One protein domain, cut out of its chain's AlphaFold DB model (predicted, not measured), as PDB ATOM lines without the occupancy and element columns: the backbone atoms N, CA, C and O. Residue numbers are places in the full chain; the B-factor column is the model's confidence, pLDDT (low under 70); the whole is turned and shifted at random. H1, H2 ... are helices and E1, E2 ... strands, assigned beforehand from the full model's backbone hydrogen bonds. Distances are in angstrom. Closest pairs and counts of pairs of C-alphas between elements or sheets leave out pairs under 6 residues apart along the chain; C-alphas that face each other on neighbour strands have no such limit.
ATOM      1  N   PHE A  10      35.347 -29.894  50.687       73.50
ATOM      2  CA  PHE A  10      34.196 -30.063  49.809       73.50
ATOM      3  C   PHE A  10      33.687 -31.494  49.859       73.50
ATOM      4  O   PHE A  10      34.480 -32.439  49.823       73.50
ATOM      5  N   ASP A  11      32.365 -31.614  49.887       69.19
ATOM      6  CA  ASP A  11      31.660 -32.867  49.667       69.19
ATOM      7  C   ASP A  11      31.130 -32.901  48.229       69.19
ATOM      8  O   ASP A  11      30.792 -31.859  47.658       69.19
ATOM      9  N   LYS A  12      31.117 -34.083  47.606       76.75
ATOM     10  CA  LYS A  12      30.706 -34.251  46.204       76.75
ATOM     11  C   LYS A  12      29.493 -35.161  46.137       76.75
ATOM     12  O   LYS A  12      29.618 -36.372  46.302       76.75
ATOM     13  N   GLU A  13      28.360 -34.595  45.749       78.94
ATOM     14  CA  GLU A  13      27.139 -35.350  45.484       78.94
ATOM     15  C   GLU A  13      26.768 -35.294  44.001       78.94
ATOM     16  O   GLU A  13      26.927 -34.276  43.327       78.94
ATOM     17  N   VAL A  14      26.303 -36.427  43.469       81.00
ATOM     18  CA  VAL A  14      25.821 -36.524  42.087       81.00
ATOM     19  C   VAL A  14      24.317 -36.310  42.097       81.00
ATOM     20  O   VAL A  14      23.589 -37.118  42.674       81.00
ATOM     21  N   LEU A  15      23.870 -35.251  41.424       78.56
ATOM     22  CA  LEU A  15      22.455 -34.963  41.233       78.56
ATOM     23  C   LEU A  15      21.809 -36.047  40.357       78.56
ATOM     24  O   LEU A  15      22.380 -36.467  39.346       78.56
ATOM     25  N   LYS A  16      20.632 -36.525  40.764       81.75
ATOM     26  CA  LYS A  16      19.897 -37.607  40.098       81.75
ATOM     27  C   LYS A  16      18.484 -37.155  39.750       81.75
ATOM     28  O   LYS A  16      17.868 -36.424  40.518       81.75
ATOM     29  N   ASP A  17      17.978 -37.621  38.619       76.94
ATOM     30  CA  ASP A  17      16.575 -37.523  38.229       76.94
ATOM     31  C   ASP A  17      15.884 -38.900  38.332       76.94
ATOM     32  O   ASP A  17      16.458 -39.870  38.834       76.94
ATOM     33  N   ALA A  18      14.639 -38.996  37.856       75.25
ATOM     34  CA  ALA A  18      13.883 -40.250  37.839       75.25
ATOM     35  C   ALA A  18      14.533 -41.362  36.984       75.25
ATOM     36  O   ALA A  18      14.222 -42.536  37.179       75.25
ATOM     37  N   ASN A  19      15.435 -41.010  36.064       73.81
ATOM     38  CA  ASN A  19      16.047 -41.900  35.080       73.81
ATOM     39  C   ASN A  19      17.543 -42.166  35.337       73.81
ATOM     40  O   ASN A  19      18.154 -42.959  34.617       73.81
ATOM     41  N   GLY A  20      18.154 -41.550  36.355       82.00
ATOM     42  CA  GLY A  20      19.552 -41.769  36.719       82.00
ATOM     43  C   GLY A  20      20.304 -40.470  37.017       82.00
ATOM     44  O   GLY A  20      19.761 -39.588  37.672       82.00
ATOM     45  N   PRO A  21      21.592 -40.353  36.636       82.00
ATOM     46  CA  PRO A  21      22.338 -39.108  36.801       82.00
ATOM     47  C   PRO A  21      21.682 -37.982  36.000       82.00
ATOM     48  O   PRO A  21      21.448 -38.133  34.800       82.00
ATOM     49  N   TRP A  22      21.416 -36.859  36.664       81.38
ATOM     50  CA  TRP A  22      20.806 -35.688  36.043       81.38
ATOM     51  C   TRP A  22      21.651 -35.219  34.852       81.38
ATOM     52  O   TRP A  22      22.881 -35.200  34.930       81.38
ATOM     53  N   MET A  23      20.983 -34.867  33.751       74.75
ATOM     54  CA  MET A  23      21.584 -34.410  32.486       74.75
ATOM     55  C   MET A  23      22.364 -35.468  31.689       74.75
ATOM     56  O   MET A  23      23.014 -35.140  30.696       74.75
ATOM     57  N   LYS A  24      22.315 -36.752  32.063       79.44
ATOM     58  CA  LYS A  24      22.993 -37.795  31.284       79.44
ATOM     59  C   LYS A  24      22.311 -37.987  29.924       79.44
ATOM     60  O   LYS A  24      21.178 -38.450  29.863       79.44
ATOM     61  N   GLY A  25      23.044 -37.707  28.846       72.19
ATOM     62  CA  GLY A  25      22.549 -37.848  27.471       72.19
ATOM     63  C   GLY A  25      21.704 -36.670  26.983       72.19
ATOM     64  O   GLY A  25      21.079 -36.786  25.937       72.19
ATOM     65  N   VAL A  26      21.686 -35.563  27.731       77.50
ATOM     66  CA  VAL A  26      21.061 -34.303  27.314       77.50
ATOM     67  C   VAL A  26      22.098 -33.474  26.559       77.50
ATOM     68  O   VAL A  26      23.207 -33.279  27.061       77.50
ATOM     69  N   ASP A  27      21.744 -32.994  25.369       74.75
ATOM     70  CA  ASP A  27      22.594 -32.098  24.582       74.75
ATOM     71  C   ASP A  27      22.436 -30.659  25.090       74.75
ATOM     72  O   ASP A  27      21.437 -29.993  24.823       74.75
ATOM     73  N   ILE A  28      23.385 -30.215  25.914       80.12
ATOM     74  CA  ILE A  28      23.336 -28.922  26.602       80.12
ATOM     75  C   ILE A  28      23.789 -27.816  25.649       80.12
ATOM     76  O   ILE A  28      24.943 -27.785  25.232       80.12
ATOM     77  N   THR A  29      22.904 -26.857  25.380       72.25
ATOM     78  CA  THR A  29      23.173 -25.716  24.489       72.25
ATOM     79  C   THR A  29      23.508 -24.436  25.247       72.25
ATOM     80  O   THR A  29      24.189 -23.559  24.719       72.25
ATOM     81  N   SER A  30      23.042 -24.306  26.491       71.31
ATOM     82  CA  SER A  30      23.266 -23.114  27.307       71.31
ATOM     83  C   SER A  30      23.250 -23.442  28.790       71.31
ATOM     84  O   SER A  30      22.513 -24.320  29.228       71.31
ATOM     85  N   MET A  31      24.046 -22.735  29.591       80.25
ATOM     86  CA  MET A  31      24.032 -22.899  31.041       80.25
ATOM     87  C   MET A  31      24.310 -21.571  31.735       80.25
ATOM     88  O   MET A  31      25.188 -20.810  31.344       80.25
ATOM     89  N   SER A  32      23.566 -21.303  32.799       78.75
ATOM     90  CA  SER A  32      23.766 -20.151  33.668       78.75
ATOM     91  C   SER A  32      23.551 -20.571  35.115       78.75
ATOM     92  O   SER A  32      22.668 -21.371  35.411       78.75
ATOM     93  N   ALA A  33      24.353 -20.042  36.034       78.88
ATOM     94  CA  ALA A  33      24.218 -20.319  37.457       78.88
ATOM     95  C   ALA A  33      24.200 -19.003  38.237       78.88
ATOM     96  O   ALA A  33      25.109 -18.184  38.112       78.88
ATOM     97  N   ASN A  34      23.170 -18.791  39.055       69.62
ATOM     98  CA  ASN A  34      23.064 -17.607  39.903       69.62
ATOM     99  C   ASN A  34      22.252 -17.909  41.170       69.62
ATOM    100  O   ASN A  34      21.294 -18.674  41.134       69.62
ATOM    101  N   ARG A  35      22.625 -17.304  42.306       70.31
ATOM    102  CA  ARG A  35      21.865 -17.328  43.577       70.31
ATOM    103  C   ARG A  35      21.415 -18.716  44.055       70.31
ATOM    104  O   ARG A  35      20.411 -18.850  44.744       70.31
ATOM    105  N   GLY A  36      22.201 -19.750  43.759       72.50
ATOM    106  CA  GLY A  36      21.872 -21.115  44.168       72.50
ATOM    107  C   GLY A  36      20.875 -21.833  43.264       72.50
ATOM    108  O   GLY A  36      20.316 -22.842  43.681       72.50
ATOM    109  N   LEU A  37      20.677 -21.320  42.053       74.69
ATOM    110  CA  LEU A  37      19.957 -21.967  40.974       74.69
ATOM    111  C   LEU A  37      20.911 -22.164  39.793       74.69
ATOM    112  O   LEU A  37      21.617 -21.237  39.394       74.69
ATOM    113  N   ILE A  38      20.925 -23.373  39.251       81.81
ATOM    114  CA  ILE A  38      21.572 -23.718  37.990       81.81
ATOM    115  C   ILE A  38      20.462 -23.867  36.959       81.81
ATOM    116  O   ILE A  38      19.547 -24.660  37.162       81.81
ATOM    117  N   CYS A  39      20.548 -23.108  35.877       84.06
ATOM    118  CA  CYS A  39      19.649 -23.171  34.736       84.06
ATOM    119  C   CYS A  39      20.423 -23.715  33.535       84.06
ATOM    120  O   CYS A  39      21.505 -23.214  33.226       84.06
ATOM    121  N   VAL A  40      19.871 -24.704  32.843       84.44
ATOM    122  CA  VAL A  40      20.467 -25.319  31.657       84.44
ATOM    123  C   VAL A  40      19.422 -25.378  30.551       84.44
ATOM    124  O   VAL A  40      18.325 -25.862  30.790       84.44
ATOM    125  N   GLY A  41      19.742 -24.894  29.358       81.94
ATOM    126  CA  GLY A  41      18.945 -25.136  28.156       81.94
ATOM    127  C   GLY A  41      19.514 -26.312  27.370       81.94
ATOM    128  O   GLY A  41      20.737 -26.444  27.272       81.94
ATOM    129  N   ASP A  42      18.641 -27.155  26.827       79.38
ATOM    130  CA  ASP A  42      19.028 -28.236  25.922       79.38
ATOM    131  C   ASP A  42      18.640 -27.972  24.460       79.38
ATOM    132  O   ASP A  42      17.993 -26.977  24.125       79.38
ATOM    133  N   ALA A  43      19.101 -28.857  23.579       73.38
ATOM    134  CA  ALA A  43      18.827 -28.819  22.150       73.38
ATOM    135  C   ALA A  43      17.355 -29.140  21.810       73.38
ATOM    136  O   ALA A  43      16.832 -28.727  20.782       73.38
ATOM    137  N   ASP A  44      16.637 -29.840  22.679       73.44
ATOM    138  CA  ASP A  44      15.236 -30.191  22.435       73.44
ATOM    139  C   ASP A  44      14.265 -29.082  22.892       73.44
ATOM    140  O   ASP A  44      13.045 -29.237  22.806       73.44
ATOM    141  N   GLY A  45      14.793 -27.945  23.364       74.19
ATOM    142  CA  GLY A  45      14.014 -26.788  23.804       74.19
ATOM    143  C   GLY A  45      13.508 -26.885  25.247       74.19
ATOM    144  O   GLY A  45      12.639 -26.101  25.649       74.19
ATOM    145  N   PHE A  46      14.037 -27.810  26.053       79.75
ATOM    146  CA  PHE A  46      13.788 -27.861  27.489       79.75
ATOM    147  C   PHE A  46      14.743 -26.961  28.263       79.75
ATOM    148  O   PHE A  46      15.940 -26.854  27.994       79.75
ATOM    149  N   VAL A  47      14.188 -26.360  29.310       85.50
ATOM    150  CA  VAL A  47      14.935 -25.667  30.350       85.50
ATOM    151  C   VAL A  47      14.933 -26.543  31.595       85.50
ATOM    152  O   VAL A  47      13.881 -26.901  32.131       85.50
ATOM    153  N   HIS A  48      16.129 -26.880  32.062       86.06
ATOM    154  CA  HIS A  48      16.401 -27.622  33.283       86.06
ATOM    155  C   HIS A  48      16.854 -26.655  34.374       86.06
ATOM    156  O   HIS A  48      17.638 -25.741  34.135       86.06
ATOM    157  N   LEU A  49      16.363 -26.856  35.588       83.31
ATOM    158  CA  LEU A  49      16.613 -26.016  36.752       83.31
ATOM    159  C   LEU A  49      17.025 -26.910  37.920       83.31
ATOM    160  O   LEU A  49      16.330 -27.884  38.194       83.31
ATOM    161  N   ALA A  50      18.094 -26.575  38.638       85.62
ATOM    162  CA  ALA A  50      18.491 -27.266  39.864       85.62
ATOM    163  C   ALA A  50      18.852 -26.282  40.976       85.62
ATOM    164  O   ALA A  50      19.614 -25.341  40.756       85.62
ATOM    165  N   ASN A  51      18.310 -26.495  42.176       83.50
ATOM    166  CA  ASN A  51      18.589 -25.650  43.339       83.50
ATOM    167  C   ASN A  51      19.726 -26.211  44.224       83.50
ATOM    168  O   ASN A  51      20.233 -27.311  44.004       83.50
ATOM    169  N   ARG A  52      20.113 -25.461  45.266       78.50
ATOM    170  CA  ARG A  52      21.125 -25.890  46.261       78.50
ATOM    171  C   ARG A  52      20.743 -27.143  47.047       78.50
ATOM    172  O   ARG A  52      21.628 -27.796  47.582       78.50
ATOM    173  N   SER A  53      19.454 -27.453  47.122       82.44
ATOM    174  CA  SER A  53      18.934 -28.647  47.787       82.44
ATOM    175  C   SER A  53      18.963 -29.880  46.883       82.44
ATOM    176  O   SER A  53      18.414 -30.906  47.267       82.44
ATOM    177  N   LEU A  54      19.579 -29.787  45.695       79.31
ATOM    178  CA  LEU A  54      19.635 -30.868  44.712       79.31
ATOM    179  C   LEU A  54      18.244 -31.293  44.210       79.31
ATOM    180  O   LEU A  54      18.032 -32.433  43.806       79.31
ATOM    181  N   GLU A  55      17.287 -30.368  44.194       81.88
ATOM    182  CA  GLU A  55      16.000 -30.583  43.539       81.88
ATOM    183  C   GLU A  55      16.089 -30.093  42.094       81.88
ATOM    184  O   GLU A  55      16.305 -28.902  41.846       81.88
ATOM    185  N   ALA A  56      15.902 -31.013  41.148       83.56
ATOM    186  CA  ALA A  56      15.883 -30.720  39.723       83.56
ATOM    187  C   ALA A  56      14.446 -30.625  39.188       83.56
ATOM    188  O   ALA A  56      13.574 -31.417  39.552       83.56
ATOM    189  N   ARG A  57      14.193 -29.674  38.289       83.50
ATOM    190  CA  ARG A  57      12.940 -29.524  37.538       83.50
ATOM    191  C   ARG A  57      13.258 -29.284  36.071       83.50
ATOM    192  O   ARG A  57      14.288 -28.697  35.760       83.50
ATOM    193  N   LYS A  58      12.368 -29.704  35.176       85.25
ATOM    194  CA  LYS A  58      12.468 -29.392  33.749       85.25
ATOM    195  C   LYS A  58      11.110 -29.014  33.182       85.25
ATOM    196  O   LYS A  58      10.097 -29.565  33.610       85.25
ATOM    197  N   PHE A  59      11.103 -28.108  32.218       83.81
ATOM    198  CA  PHE A  59       9.919 -27.762  31.440       83.81
ATOM    199  C   PHE A  59      10.321 -27.456  29.999       83.81
ATOM    200  O   PHE A  59      11.457 -27.058  29.744       83.81
ATOM    201  N   GLN A  60       9.409 -27.671  29.056       83.69
ATOM    202  CA  GLN A  60       9.648 -27.347  27.655       83.69
ATOM    203  C   GLN A  60       9.353 -25.863  27.433       83.69
ATOM    204  O   GLN A  60       8.224 -25.423  27.641       83.69
ATOM    205  N   ALA A  61      10.373 -25.093  27.062       76.12
ATOM    206  CA  ALA A  61      10.222 -23.673  26.763       76.12
ATOM    207  C   ALA A  61       9.851 -23.450  25.290       76.12
ATOM    208  O   ALA A  61       9.040 -22.573  24.999       76.12
ATOM    209  N   HIS A  62      10.400 -24.267  24.383       67.75
ATOM    210  CA  HIS A  62      10.124 -24.209  22.948       67.75
ATOM    211  C   HIS A  62      10.015 -25.609  22.328       67.75
ATOM    212  O   HIS A  62      10.662 -26.551  22.774       67.75
ATOM    213  N   GLU A  63       9.197 -25.738  21.279       67.44
ATOM    214  CA  GLU A  63       9.105 -26.961  20.457       67.44
ATOM    215  C   GLU A  63      10.295 -27.127  19.499       67.44
ATOM    216  O   GLU A  63      10.471 -28.188  18.908       67.44
ATOM    217  N   LEU A  64      11.105 -26.077  19.333       61.78
ATOM    218  CA  LEU A  64      12.242 -26.038  18.423       61.78
ATOM    219  C   LEU A  64      13.512 -25.595  19.151       61.78
ATOM    220  O   LEU A  64      13.474 -24.888  20.158       61.78
ATOM    221  N   ASN A  65      14.636 -25.996  18.572       56.78
ATOM    222  CA  ASN A  65      15.987 -25.720  19.030       56.78
ATOM    223  C   ASN A  65      16.307 -24.223  18.864       56.78
ATOM    224  O   ASN A  65      16.672 -23.760  17.781       56.78
ATOM    225  N   VAL A  66      16.113 -23.438  19.923       56.69
ATOM    226  CA  VAL A  66      16.407 -22.000  19.925       56.69
ATOM    227  C   VAL A  66      17.832 -21.814  20.442       56.69
ATOM    228  O   VAL A  66      18.120 -22.096  21.603       56.69
ATOM    229  N   LEU A  67      18.736 -21.337  19.580       54.66
ATOM    230  CA  LEU A  67      20.108 -21.015  19.978       54.66
ATOM    231  C   LEU A  67      20.091 -19.899  21.036       54.66
ATOM    232  O   LEU A  67      19.757 -18.754  20.731       54.66
ATOM    233  N   VAL A  68      20.509 -20.213  22.260       54.00
ATOM    234  CA  VAL A  68      20.792 -19.211  23.296       54.00
ATOM    235  C   VAL A  68      22.234 -19.401  23.743       54.00
ATOM    236  O   VAL A  68      22.512 -20.149  24.666       54.00
ATOM    237  N   THR A  69      23.194 -18.753  23.092       45.22
ATOM    238  CA  THR A  69      24.585 -18.812  23.562       45.22
ATOM    239  C   THR A  69      24.713 -18.065  24.893       45.22
ATOM    240  O   THR A  69      24.523 -16.848  24.938       45.22
ATOM    241  N   ILE A  70      25.058 -18.776  25.972       40.19
ATOM    242  CA  ILE A  70      25.553 -18.192  27.228       40.19
ATOM    243  C   ILE A  70      26.925 -18.819  27.499       40.19
ATOM    244  O   ILE A  70      27.005 -20.015  27.766       40.19
ATOM    245  N   GLY A  71      27.998 -18.030  27.387       48.31
ATOM    246  CA  GLY A  71      29.391 -18.491  27.462       48.31
ATOM    247  C   GLY A  71      30.307 -17.693  26.530       48.31
ATOM    248  O   GLY A  71      29.921 -16.619  26.079       48.31
ATOM    249  N   ASP A  72      31.484 -18.235  26.203       42.22
ATOM    250  CA  ASP A  72      32.451 -17.683  25.228       42.22
ATOM    251  C   ASP A  72      31.892 -17.504  23.798       42.22
ATOM    252  O   ASP A  72      32.579 -16.997  22.913       42.22
ATOM    253  N   GLY A  73      30.632 -17.890  23.573       49.81
ATOM    254  CA  GLY A  73      29.916 -17.716  22.315       49.81
ATOM    255  C   GLY A  73      30.244 -18.785  21.275       49.81
ATOM    256  O   GLY A  73      29.829 -18.651  20.123       49.81
ATOM    257  N   ILE A  74      30.971 -19.844  21.654       55.59
ATOM    258  CA  ILE A  74      31.400 -20.888  20.724       55.59
ATOM    259  C   ILE A  74      30.432 -22.072  20.798       55.59
ATOM    260  O   ILE A  74      30.502 -22.911  21.690       55.59
ATOM    261  N   ASP A  75      29.524 -22.156  19.824       62.25
ATOM    262  CA  ASP A  75      28.688 -23.341  19.607       62.25
ATOM    263  C   ASP A  75      29.499 -24.422  18.848       62.25
ATOM    264  O   ASP A  75      29.927 -24.174  17.717       62.25
ATOM    265  N   PRO A  76      29.747 -25.612  19.427       66.25
ATOM    266  CA  PRO A  76      30.534 -26.665  18.781       66.25
ATOM    267  C   PRO A  76      29.794 -27.375  17.633       66.25
ATOM    268  O   PRO A  76      30.386 -28.225  16.963       66.25
ATOM    269  N   ARG A  77      28.509 -27.074  17.405       70.12
ATOM    270  CA  ARG A  77      27.721 -27.643  16.307       70.12
ATOM    271  C   ARG A  77      28.183 -27.093  14.949       70.12
ATOM    272  O   ARG A  77      28.702 -25.979  14.875       70.12
ATOM    273  N   PRO A  78      27.992 -27.851  13.853       77.31
ATOM    274  CA  PRO A  78      28.307 -27.375  12.507       77.31
ATOM    275  C   PRO A  78      27.529 -26.097  12.159       77.31
ATOM    276  O   PRO A  78      26.380 -25.934  12.572       77.31
ATOM    277  N   GLU A  79      28.154 -25.217  11.370       80.31
ATOM    278  CA  GLU A  79      27.640 -23.876  11.037       80.31
ATOM    279  C   GLU A  79      26.201 -23.898  10.501       80.31
ATOM    280  O   GLU A  79      25.375 -23.089  10.903       80.31
ATOM    281  N   GLU A  80      25.856 -24.896   9.688       80.19
ATOM    282  CA  GLU A  80      24.513 -25.040   9.122       80.19
ATOM    283  C   GLU A  80      23.425 -25.196  10.204       80.19
ATOM    284  O   GLU A  80      22.369 -24.568  10.133       80.19
ATOM    285  N   LEU A  81      23.690 -25.976  11.258       73.00
ATOM    286  CA  LEU A  81      22.752 -26.139  12.376       73.00
ATOM    287  C   LEU A  81      22.712 -24.894  13.271       73.00
ATOM    288  O   LEU A  81      21.666 -24.590  13.857       73.00
ATOM    289  N   ARG A  82      23.828 -24.160  13.362       71.81
ATOM    290  CA  ARG A  82      23.916 -22.886  14.088       71.81
ATOM    291  C   ARG A  82      23.056 -21.822  13.413       71.81
ATOM    292  O   ARG A  82      22.241 -21.191  14.084       71.81
ATOM    293  N   GLU A  83      23.182 -21.670  12.098       74.94
ATOM    294  CA  GLU A  83      22.395 -20.728  11.298       74.94
ATOM    295  C   GLU A  83      20.899 -21.055  11.334       74.94
ATOM    296  O   GLU A  83      20.086 -20.160  11.570       74.94
ATOM    297  N   GLN A  84      20.524 -22.333  11.198       75.25
ATOM    298  CA  GLN A  84      19.124 -22.765  11.308       75.25
ATOM    299  C   GLN A  84      18.535 -22.440  12.686       75.25
ATOM    300  O   GLN A  84      17.468 -21.831  12.783       75.25
ATOM    301  N   SER A  85      19.256 -22.778  13.759       65.75
ATOM    302  CA  SER A  85      18.819 -22.490  15.132       65.75
ATOM    303  C   SER A  85      18.734 -20.981  15.403       65.75
ATOM    304  O   SER A  85      17.847 -20.526  16.128       65.75
ATOM    305  N   LYS A  86      19.631 -20.182  14.806       68.75
ATOM    306  CA  LYS A  86      19.634 -18.716  14.915       68.75
ATOM    307  C   LYS A  86      18.454 -18.083  14.174       68.75
ATOM    308  O   LYS A  86      17.794 -17.214  14.738       68.75
ATOM    309  N   ALA A  87      18.146 -18.544  12.964       69.56
ATOM    310  CA  ALA A  87      17.012 -18.054  12.184       69.56
ATOM    311  C   ALA A  87      15.670 -18.324  12.890       69.56
ATOM    312  O   ALA A  87      14.804 -17.450  12.942       69.56
ATOM    313  N   ILE A  88      15.519 -19.505  13.501       68.00
ATOM    314  CA  ILE A  88      14.342 -19.854  14.313       68.00
ATOM    315  C   ILE A  88      14.245 -18.937  15.544       68.00
ATOM    316  O   ILE A  88      13.170 -18.416  15.846       68.00
ATOM    317  N   ALA A  89      15.366 -18.692  16.231       62.44
ATOM    318  CA  ALA A  89      15.423 -17.805  17.391       62.44
ATOM    319  C   ALA A  89      15.059 -16.347  17.055       62.44
ATOM    320  O   ALA A  89      14.340 -15.695  17.814       62.44
ATOM    321  N   GLU A  90      15.542 -15.827  15.923       63.94
ATOM    322  CA  GLU A  90      15.228 -14.473  15.449       63.94
ATOM    323  C   GLU A  90      13.761 -14.340  15.032       63.94
ATOM    324  O   GLU A  90      13.113 -13.361  15.408       63.94
ATOM    325  N   ALA A  91      13.201 -15.344  14.351       65.38
ATOM    326  CA  ALA A  91      11.781 -15.371  13.998       65.38
ATOM    327  C   ALA A  91      10.868 -15.409  15.239       65.38
ATOM    328  O   ALA A  91       9.823 -14.756  15.266       65.38
ATOM    329  N   GLY A  92      11.278 -16.129  16.291       59.31
ATOM    330  CA  GLY A  92      10.557 -16.204  17.565       59.31
ATOM    331  C   GLY A  92      10.624 -14.927  18.411       59.31
ATOM    332  O   GLY A  92       9.755 -14.706  19.251       59.31
ATOM    333  N   ARG A  93      11.605 -14.041  18.176       55.56
ATOM    334  CA  ARG A  93      11.788 -12.777  18.918       55.56
ATOM    335  C   ARG A  93      10.907 -11.636  18.387       55.56
ATOM    336  O   ARG A  93      11.275 -10.465  18.485       55.56
ATOM    337  N   SER A  94       9.753 -11.943  17.796       53.91
ATOM    338  CA  SER A  94       8.826 -10.888  17.388       53.91
ATOM    339  C   SER A  94       8.253 -10.194  18.641       53.91
ATOM    340  O   SER A  94       7.817 -10.878  19.569       53.91
ATOM    341  N   PRO A  95       8.223  -8.849  18.701       52.44
ATOM    342  CA  PRO A  95       7.742  -8.108  19.873       52.44
ATOM    343  C   PRO A  95       6.233  -8.266  20.131       52.44
ATOM    344  O   PRO A  95       5.748  -7.827  21.168       52.44
ATOM    345  N   ASN A  96       5.509  -8.903  19.203       51.62
ATOM    346  CA  ASN A  96       4.072  -9.167  19.267       51.62
ATOM    347  C   ASN A  96       3.744 -10.668  19.373       51.62
ATOM    348  O   ASN A  96       2.600 -11.050  19.131       51.62
ATOM    349  N   ALA A  97       4.715 -11.532  19.692       55.66
ATOM    350  CA  ALA A  97       4.415 -12.939  19.938       55.66
ATOM    351  C   ALA A  97       3.489 -13.046  21.160       55.66
ATOM    352  O   ALA A  97       3.839 -12.584  22.247       55.66
ATOM    353  N   GLU A  98       2.296 -13.617  20.972       63.69
ATOM    354  CA  GLU A  98       1.349 -13.869  22.057       63.69
ATOM    355  C   GLU A  98       2.056 -14.661  23.169       63.69
ATOM    356  O   GLU A  98       2.660 -15.706  22.918       63.69
ATOM    357  N   GLU A  99       2.032 -14.144  24.402       62.16
ATOM    358  CA  GLU A  99       2.652 -14.822  25.541       62.16
ATOM    359  C   GLU A  99       2.021 -16.215  25.695       62.16
ATOM    360  O   GLU A  99       0.823 -16.334  25.953       62.16
ATOM    361  N   CYS A 100       2.821 -17.277  25.561       62.75
ATOM    362  CA  CYS A 100       2.355 -18.646  25.783       62.75
ATOM    363  C   CYS A 100       1.683 -18.746  27.159       62.75
ATOM    364  O   CYS A 100       2.325 -18.484  28.174       62.75
ATOM    365  N   ILE A 101       0.408 -19.141  27.221       62.22
ATOM    366  CA  ILE A 101      -0.373 -19.161  28.469       62.22
ATOM    367  C   ILE A 101       0.302 -19.970  29.587       62.22
ATOM    368  O   ILE A 101       0.334 -19.510  30.730       62.22
ATOM    369  N   THR A 102       0.914 -21.108  29.255       61.81
ATOM    370  CA  THR A 102       1.643 -21.967  30.201       61.81
ATOM    371  C   THR A 102       2.918 -21.302  30.712       61.81
ATOM    372  O   THR A 102       3.172 -21.291  31.912       61.81
ATOM    373  N   CYS A 103       3.700 -20.699  29.815       61.19
ATOM    374  CA  CYS A 103       4.997 -20.115  30.155       61.19
ATOM    375  C   CYS A 103       4.891 -18.660  30.638       61.19
ATOM    376  O   CYS A 103       5.848 -18.137  31.192       61.19
ATOM    377  N   SER A 104       3.749 -17.990  30.451       68.25
ATOM    378  CA  SER A 104       3.573 -16.551  30.701       68.25
ATOM    379  C   SER A 104       3.832 -16.160  32.156       68.25
ATOM    380  O   SER A 104       4.390 -15.101  32.429       68.25
ATOM    381  N   MET A 105       3.460 -17.022  33.102       71.31
ATOM    382  CA  MET A 105       3.668 -16.799  34.533       71.31
ATOM    383  C   MET A 105       5.159 -16.800  34.880       71.31
ATOM    384  O   MET A 105       5.646 -15.842  35.483       71.31
ATOM    385  N   ASP A 106       5.887 -17.826  34.439       67.94
ATOM    386  CA  ASP A 106       7.327 -17.952  34.671       67.94
ATOM    387  C   ASP A 106       8.116 -16.922  33.856       67.94
ATOM    388  O   ASP A 106       9.049 -16.308  34.366       67.94
ATOM    389  N   HIS A 107       7.690 -16.640  32.625       71.88
ATOM    390  CA  HIS A 107       8.261 -15.599  31.781       71.88
ATOM    391  C   HIS A 107       8.145 -14.221  32.444       71.88
ATOM    392  O   HIS A 107       9.153 -13.535  32.605       71.88
ATOM    393  N   ARG A 108       6.955 -13.836  32.929       78.19
ATOM    394  CA  ARG A 108       6.763 -12.584  33.683       78.19
ATOM    395  C   ARG A 108       7.575 -12.557  34.975       78.19
ATOM    396  O   ARG A 108       8.121 -11.512  35.326       78.19
ATOM    397  N   HIS A 109       7.691 -13.687  35.671       75.75
ATOM    398  CA  HIS A 109       8.515 -13.796  36.873       75.75
ATOM    399  C   HIS A 109      10.003 -13.547  36.566       75.75
ATOM    400  O   HIS A 109      10.651 -12.742  37.238       75.75
ATOM    401  N   ILE A 110      10.531 -14.177  35.514       69.00
ATOM    402  CA  ILE A 110      11.917 -14.027  35.054       69.00
ATOM    403  C   ILE A 110      12.180 -12.600  34.552       69.00
ATOM    404  O   ILE A 110      13.217 -12.023  34.880       69.00
ATOM    405  N   LEU A 111      11.241 -11.994  33.820       73.69
ATOM    406  CA  LEU A 111      11.339 -10.595  33.393       73.69
ATOM    407  C   LEU A 111      11.365  -9.638  34.590       73.69
ATOM    408  O   LEU A 111      12.215  -8.751  34.645       73.69
ATOM    409  N   GLY A 112      10.502  -9.853  35.585       77.62
ATOM    410  CA  GLY A 112      10.511  -9.076  36.825       77.62
ATOM    411  C   GLY A 112      11.839  -9.197  37.578       77.62
ATOM    412  O   GLY A 112      12.402  -8.189  38.009       77.62
TER     413      GLY A 112
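This is residues 10 to 112 of the 170 residues of the protein "Diacylglycerol O-acyltransferase 2" of Phytophthora nicotianae (UniProt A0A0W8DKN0). Look first for one twisted sheet of four strands, E1 to E4, with two helices set away from it: H1 lies beyond one end of the strands, and H2 lies off one face. The first stretch, residues 10 to 27, lies toward the other face, and residues 93 to 98, between the helices, stick out. The printed part has 103 residues, with four named strands and then two named helices; the sheet's order is E1 - E2 - E3 - E4, antiparallel throughout. The class is mixed, helices and strands, with under half of the residues in named elements. It is only just compact, close to loose, with a radius of gyration of the C-alphas of 15.0 A and spans of 45 by 34 by 26 A.

Begin with E1, residues 28 to 34, an edge strand, and its hairpin with E2, residues 37 to 42, where N 32 and O 39 are 2.8 A apart, within hydrogen-bond range. E2 and E3, residues 46 to 51, form a hairpin at 161 degrees, with N 40 and O 48 at 2.8 A. E3 and E4, residues 56 to 60, the other edge strand, form a hairpin with N 49 and O 57 at 2.8 A. The four make a meander, each strand the antiparallel neighbour of the one before. H1, residues 79 to 92, and H2, residues 104 to 112, are not on the sheet, with 0 pairs of C-alphas within 10 A for each, and are apart from each other. In both helices every O i to N i+4 pair is within hydrogen-bond range.

Find C-alpha 28 at (23.336, -28.922, 26.602); from there E1 runs 17.5 A. E2 measures 16.3 A, E3 16.7 A and E4 14.0 A. H1 starts at (27.640, -23.876, 11.037) and runs 19.8 A; H2 runs 11.9 A to C-alpha 112 at (10.511, -9.076, 36.825).

The two C-alphas farthest apart, of Phe 10 and Asn 96, are 47.7 A apart. The printed part has no cut; the links E4 to H1 and H1 to H2 are long. In the pLDDT column of this model, 39 residues are under 70, among them 62 to 76 and 85 to 104.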